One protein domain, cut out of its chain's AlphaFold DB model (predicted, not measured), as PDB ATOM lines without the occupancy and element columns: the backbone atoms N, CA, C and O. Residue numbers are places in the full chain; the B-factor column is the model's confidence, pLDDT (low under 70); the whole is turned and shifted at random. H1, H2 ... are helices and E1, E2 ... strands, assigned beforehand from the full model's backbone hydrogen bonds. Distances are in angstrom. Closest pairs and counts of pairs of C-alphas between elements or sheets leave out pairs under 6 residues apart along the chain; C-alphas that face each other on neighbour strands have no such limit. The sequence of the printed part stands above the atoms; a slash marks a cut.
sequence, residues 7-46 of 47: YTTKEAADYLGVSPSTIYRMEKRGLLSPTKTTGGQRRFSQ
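AT A GLANCE: This is residues 7 to 46 of the 47 residues of the protein "Helix-turn-helix domain-containing protein" of Candidatus Stahlbacteria bacterium (UniProt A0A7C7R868). Two short helices, H1 and H2, make a corner at about a right angle, and a long loop folds back from the far end of H2 to bring the short strand E1 near the first residue of H1. Residues 35 to 36 of that loop pair antiparallel with residues 42 to 43 of E1, as in a small hairpin, while residues 25 to 30, of which 25 to 28 belong to H2, stick out. The printed part has 40 residues, with two named helices and one named strand in the order H1, H2, E1, and its class is mostly helix. It is compact, with a radius of gyration of the C-alphas of 9.3 A and spans of 27 by 19 by 18 A.

IN THESE COORDINATES: H2, the longest helix by residues, is residues 20 to 28 and measures 12.6 A from first to last C-alpha; C-alpha 28 is at (8.385, -8.891, 44.106). H1 is residues 9 to 16, 10.5 A long, and begins with C-alpha 9 at (8.495, -15.708, 32.510). E1 is residues 42 to 45, 10.2 A long, and ends with C-alpha 45 at (16.696, -9.520, 29.604).

HOW THE PARTS SIT: H2 and H1 touch, and their closest C-alphas, those of Pro 20 and Ala 13, are 5.3 A apart. Their lines are about perpendicular, at 87 degrees. H2 and E1 are apart. The closest C-alphas of H1 and E1, those of Thr 9 and Arg 42, are 6.2 A apart. E1 pairs with no named strand. In H1 and H2 every O i to N i+4 pair is within hydrogen-bond range.

THE WHOLE: The two C-alphas farthest apart, those of Gly 17 and Thr 38, are 27.4 A apart. The printed part has no cut. The link from H1 to H2 is tight, with 3 residues; the link from H2 to E1 is long, with 13. The mean pLDDT of the printed part is 94.1, and no printed residue is under 70.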
ATOM      1  N   TYR A   7      13.508 -12.904  27.355       93.00
ATOM      2  CA  TYR A   7      12.877 -14.091  27.911       93.00
ATOM      3  C   TYR A   7      11.472 -13.769  28.428       93.00
ATOM      4  O   TYR A   7      11.235 -12.773  29.119       93.00
ATOM      5  N   THR A   8      10.515 -14.638  28.142       95.12
ATOM      6  CA  THR A   8       9.243 -14.715  28.865       95.12
ATOM      7  C   THR A   8       9.459 -15.205  30.300       95.12
ATOM      8  O   THR A   8      10.524 -15.704  30.651       95.12
ATOM      9  N   THR A   9       8.432 -15.120  31.156       95.31
ATOM     10  CA  THR A   9       8.495 -15.708  32.510       95.31
ATOM     11  C   THR A   9       8.841 -17.196  32.478       95.31
ATOM     12  O   THR A   9       9.560 -17.658  33.355       95.31
ATOM     13  N   LYS A  10       8.325 -17.941  31.490       95.94
ATOM     14  CA  LYS A  10       8.592 -19.376  31.362       95.94
ATOM     15  C   LYS A  10      10.048 -19.616  30.980       95.94
ATOM     16  O   LYS A  10      10.731 -20.343  31.680       95.94
ATOM     17  N   GLU A  11      10.538 -18.944  29.945       95.44
ATOM     18  CA  GLU A  11      11.927 -19.120  29.511       95.44
ATOM     19  C   GLU A  11      12.920 -18.649  30.578       95.44
ATOM     20  O   GLU A  11      13.943 -19.286  30.778       95.44
ATOM     21  N   ALA A  12      12.606 -17.580  31.320       94.69
ATOM     22  CA  ALA A  12      13.420 -17.140  32.451       94.69
ATOM     23  C   ALA A  12      13.420 -18.166  33.599       94.69
ATOM     24  O   ALA A  12      14.443 -18.361  34.251       94.69
ATOM     25  N   ALA A  13      12.282 -18.816  33.850       96.62
ATOM     26  CA  ALA A  13      12.162 -19.883  34.838       96.62
ATOM     27  C   ALA A  13      12.997 -21.107  34.434       96.62
ATOM     28  O   ALA A  13      13.794 -21.587  35.237       96.62
ATOM     29  N   ASP A  14      12.875 -21.531  33.175       96.81
ATOM     30  CA  ASP A  14      13.629 -22.646  32.602       96.81
ATOM     31  C   ASP A  14      15.140 -22.344  32.608       96.81
ATOM     32  O   ASP A  14      15.936 -23.180  33.028       96.81
ATOM     33  N   TYR A  15      15.535 -21.118  32.243       93.94
ATOM     34  CA  TYR A  15      16.928 -20.662  32.254       93.94
ATOM     35  C   TYR A  15      17.550 -20.667  33.657       93.94
ATOM     36  O   TYR A  15      18.695 -21.074  33.831       93.94
ATOM     37  N   LEU A  16      16.797 -20.229  34.669       93.94
ATOM     38  CA  LEU A  16      17.263 -20.197  36.058       93.94
ATOM     39  C   LEU A  16      17.080 -21.540  36.788       93.94
ATOM     40  O   LEU A  16      17.498 -21.656  37.939       93.94
ATOM     41  N   GLY A  17      16.445 -22.536  36.161       96.69
ATOM     42  CA  GLY A  17      16.138 -23.822  36.791       96.69
ATOM     43  C   GLY A  17      15.163 -23.704  37.969       96.69
ATOM     44  O   GLY A  17      15.258 -24.455  38.939       96.69
ATOM     45  N   VAL A  18      14.240 -22.739  37.922       97.19
ATOM     46  CA  VAL A  18      13.264 -22.473  38.991       97.19
ATOM     47  C   VAL A  18      11.833 -22.524  38.468       97.19
ATOM     48  O   VAL A  18      11.578 -22.501  37.272       97.19
ATOM     49  N   SER A  19      10.852 -22.548  39.368       97.75
ATOM     50  CA  SER A  19       9.445 -22.433  38.977       97.75
ATOM     51  C   SER A  19       9.078 -21.002  38.530       97.75
ATOM     52  O   SER A  19       9.604 -20.029  39.083       97.75
ATOM     53  N   PRO A  20       8.068 -20.812  37.657       96.81
ATOM     54  CA  PRO A  20       7.525 -19.482  37.353       96.81
ATOM     55  C   PRO A  20       7.045 -18.715  38.598       96.81
ATOM     56  O   PRO A  20       7.187 -17.496  38.683       96.81
ATOM     57  N   SER A  21       6.536 -19.419  39.618       97.56
ATOM     58  CA  SER A  21       6.178 -18.821  40.914       97.56
ATOM     59  C   SER A  21       7.381 -18.225  41.653       97.56
ATOM     60  O   SER A  21       7.248 -17.219  42.354       97.56
ATOM     61  N   THR A  22       8.569 -18.801  41.467       97.75
ATOM     62  CA  THR A  22       9.825 -18.263  41.998       97.75
ATOM     63  C   THR A  22      10.249 -16.999  41.264       97.75
ATOM     64  O   THR A  22      10.633 -16.043  41.934       97.75
ATOM     65  N   ILE A  23      10.061 -16.928  39.943       96.94
ATOM     66  CA  ILE A  23      10.289 -15.698  39.167       96.94
ATOM     67  C   ILE A  23       9.425 -14.540  39.687       96.94
ATOM     68  O   ILE A  23       9.950 -13.461  39.951       96.94
ATOM     69  N   TYR A  24       8.126 -14.757  39.935       95.56
ATOM     70  CA  TYR A  24       7.258 -13.715  40.512       95.56
ATOM     71  C   TYR A  24       7.704 -13.278  41.912       95.56
ATOM     72  O   TYR A  24       7.640 -12.098  42.257       95.56
ATOM     73  N   ARG A  25       8.178 -14.219  42.740       97.44
ATOM     74  CA  ARG A  25       8.715 -13.901  44.068       97.44
ATOM     75  C   ARG A  25      10.009 -13.093  43.972       97.44
ATOM     76  O   ARG A  25      10.197 -12.179  44.767       97.44
ATOM     77  N   MET A  26      10.880 -13.424  43.024       95.56
ATOM     78  CA  MET A  26      12.113 -12.687  42.752       95.56
ATOM     79  C   MET A  26      11.817 -11.270  42.252       95.56
ATOM     80  O   MET A  26      12.393 -10.328  42.785       95.56
ATOM     81  N   GLU A  27      10.863 -11.102  41.330       94.38
ATOM     82  CA  GLU A  27      10.361  -9.784  40.904       94.38
ATOM     83  C   GLU A  27       9.835  -8.979  42.101       94.38
ATOM     84  O   GLU A  27      10.272  -7.857  42.331       94.38
ATOM     85  N   LYS A  28       8.951  -9.565  42.922       95.62
ATOM     86  CA  LYS A  28       8.385  -8.891  44.106       95.62
ATOM     87  C   LYS A  28       9.456  -8.485  45.127       95.62
ATOM     88  O   LYS A  28       9.268  -7.516  45.855       95.62
ATOM     89  N   ARG A  29      10.558  -9.234  45.200       96.31
ATOM     90  CA  ARG A  29      11.719  -8.939  46.054       96.31
ATOM     91  C   ARG A  29      12.706  -7.952  45.416       96.31
ATOM     92  O   ARG A  29      13.684  -7.613  46.066       96.31
ATOM     93  N   GLY A  30      12.480  -7.522  44.174       94.50
ATOM     94  CA  GLY A  30      13.378  -6.625  43.439       94.50
ATOM     95  C   GLY A  30      14.623  -7.303  42.858       94.50
ATOM     96  O   GLY A  30      15.511  -6.617  42.367       94.50
ATOM     97  N   LEU A  31      14.700  -8.637  42.888       93.50
ATOM     98  CA  LEU A  31      15.830  -9.401  42.338       93.50
ATOM     99  C   LEU A  31      15.782  -9.496  40.810       93.50
ATOM    100  O   LEU A  31      16.808  -9.689  40.169       93.50
ATOM    101  N   LEU A  32      14.587  -9.384  40.227       92.75
ATOM    102  CA  LEU A  32      14.379  -9.353  38.783       92.75
ATOM    103  C   LEU A  32      13.574  -8.112  38.414       92.75
ATOM    104  O   LEU A  32      12.570  -7.811  39.056       92.75
ATOM    105  N   SER A  33      13.986  -7.435  37.344       91.88
ATOM    106  CA  SER A  33      13.317  -6.238  36.824       91.88
ATOM    107  C   SER A  33      12.809  -6.488  35.400       91.88
ATOM    108  O   SER A  33      13.499  -6.157  34.433       91.88
ATOM    109  N   PRO A  34      11.633  -7.124  35.233       93.06
ATOM    110  CA  PRO A  34      11.057  -7.325  33.915       93.06
ATOM    111  C   PRO A  34      10.546  -6.009  33.331       93.06
ATOM    112  O   PRO A  34       9.957  -5.179  34.021       93.06
ATOM    113  N   THR A  35      10.665  -5.877  32.017       93.50
ATOM    114  CA  THR A  35       9.866  -4.914  31.260       93.50
ATOM    115  C   THR A  35       8.476  -5.507  31.029       93.50
ATOM    116  O   THR A  35       8.334  -6.717  30.832       93.50
ATOM    117  N   LYS A  36       7.436  -4.673  31.065       92.19
ATOM    118  CA  LYS A  36       6.067  -5.095  30.749       92.19
ATOM    119  C   LYS A  36       5.711  -4.671  29.330       92.19
ATOM    120  O   LYS A  36       5.963  -3.533  28.947       92.19
ATOM    121  N   THR A  37       5.131  -5.582  28.557       91.38
ATOM    122  CA  THR A  37       4.526  -5.241  27.262       91.38
ATOM    123  C   THR A  37       3.220  -4.475  27.477       91.38
ATOM    124  O   THR A  37       2.670  -4.477  28.580       91.38
ATOM    125  N   THR A  38       2.661  -3.886  26.415       91.88
ATOM    126  CA  THR A  38       1.335  -3.239  26.452       91.88
ATOM    127  C   THR A  38       0.241  -4.172  26.988       91.88
ATOM    128  O   THR A  38      -0.665  -3.725  27.681       91.88
ATOM    129  N   GLY A  39       0.354  -5.484  26.746       91.81
ATOM    130  CA  GLY A  39      -0.559  -6.508  27.276       91.81
ATOM    131  C   GLY A  39      -0.242  -6.987  28.701       91.81
ATOM    132  O   GLY A  39      -0.768  -8.011  29.127       91.81
ATOM    133  N   GLY A  40       0.666  -6.323  29.422       91.44
ATOM    134  CA  GLY A  40       1.041  -6.664  30.799       91.44
ATOM    135  C   GLY A  40       1.937  -7.899  30.946       91.44
ATOM    136  O   GLY A  40       2.237  -8.310  32.070       91.44
ATOM    137  N   GLN A  41       2.393  -8.498  29.839       91.81
ATOM    138  CA  GLN A  41       3.289  -9.652  29.889       91.81
ATOM    139  C   GLN A  41       4.698  -9.225  30.291       91.81
ATOM    140  O   GLN A  41       5.196  -8.190  29.855       91.81
ATOM    141  N   ARG A  42       5.361 -10.065  31.088       93.62
ATOM    142  CA  ARG A  42       6.735  -9.829  31.532       93.62
ATOM    143  C   ARG A  42       7.737 -10.283  30.484       93.62
ATOM    144  O   ARG A  42       7.559 -11.315  29.825       93.62
ATOM    145  N   ARG A  43       8.786  -9.483  30.360       93.81
ATOM    146  CA  ARG A  43       9.907  -9.659  29.451       93.81
ATOM    147  C   ARG A  43      11.192  -9.380  30.224       93.81
ATOM    148  O   ARG A  43      11.393  -8.273  30.719       93.81
ATOM    149  N   PHE A  44      12.014 -10.405  30.384       92.19
ATOM    150  CA  PHE A  44      13.281 -10.364  31.104       92.19
ATOM    151  C   PHE A  44      14.417 -10.264  30.090       92.19
ATOM    152  O   PHE A  44      14.331 -10.844  29.015       92.19
ATOM    153  N   SER A  45      15.481  -9.540  30.420       89.69
ATOM    154  CA  SER A  45      16.696  -9.520  29.604       89.69
ATOM    155  C   SER A  45      17.872  -9.951  30.454       89.69
ATOM    156  O   SER A  45      17.974  -9.502  31.596       89.69
ATOM    157  N   GLN A  46      18.774 -10.736  29.880       80.50
ATOM    158  CA  GLN A  46      20.105 -10.926  30.438       80.50
ATOM    159  C   GLN A  46      20.879  -9.622  30.181       80.50
ATOM    160  O   GLN A  46      21.199  -9.295  29.040       80.50
TER     161      GLN A  46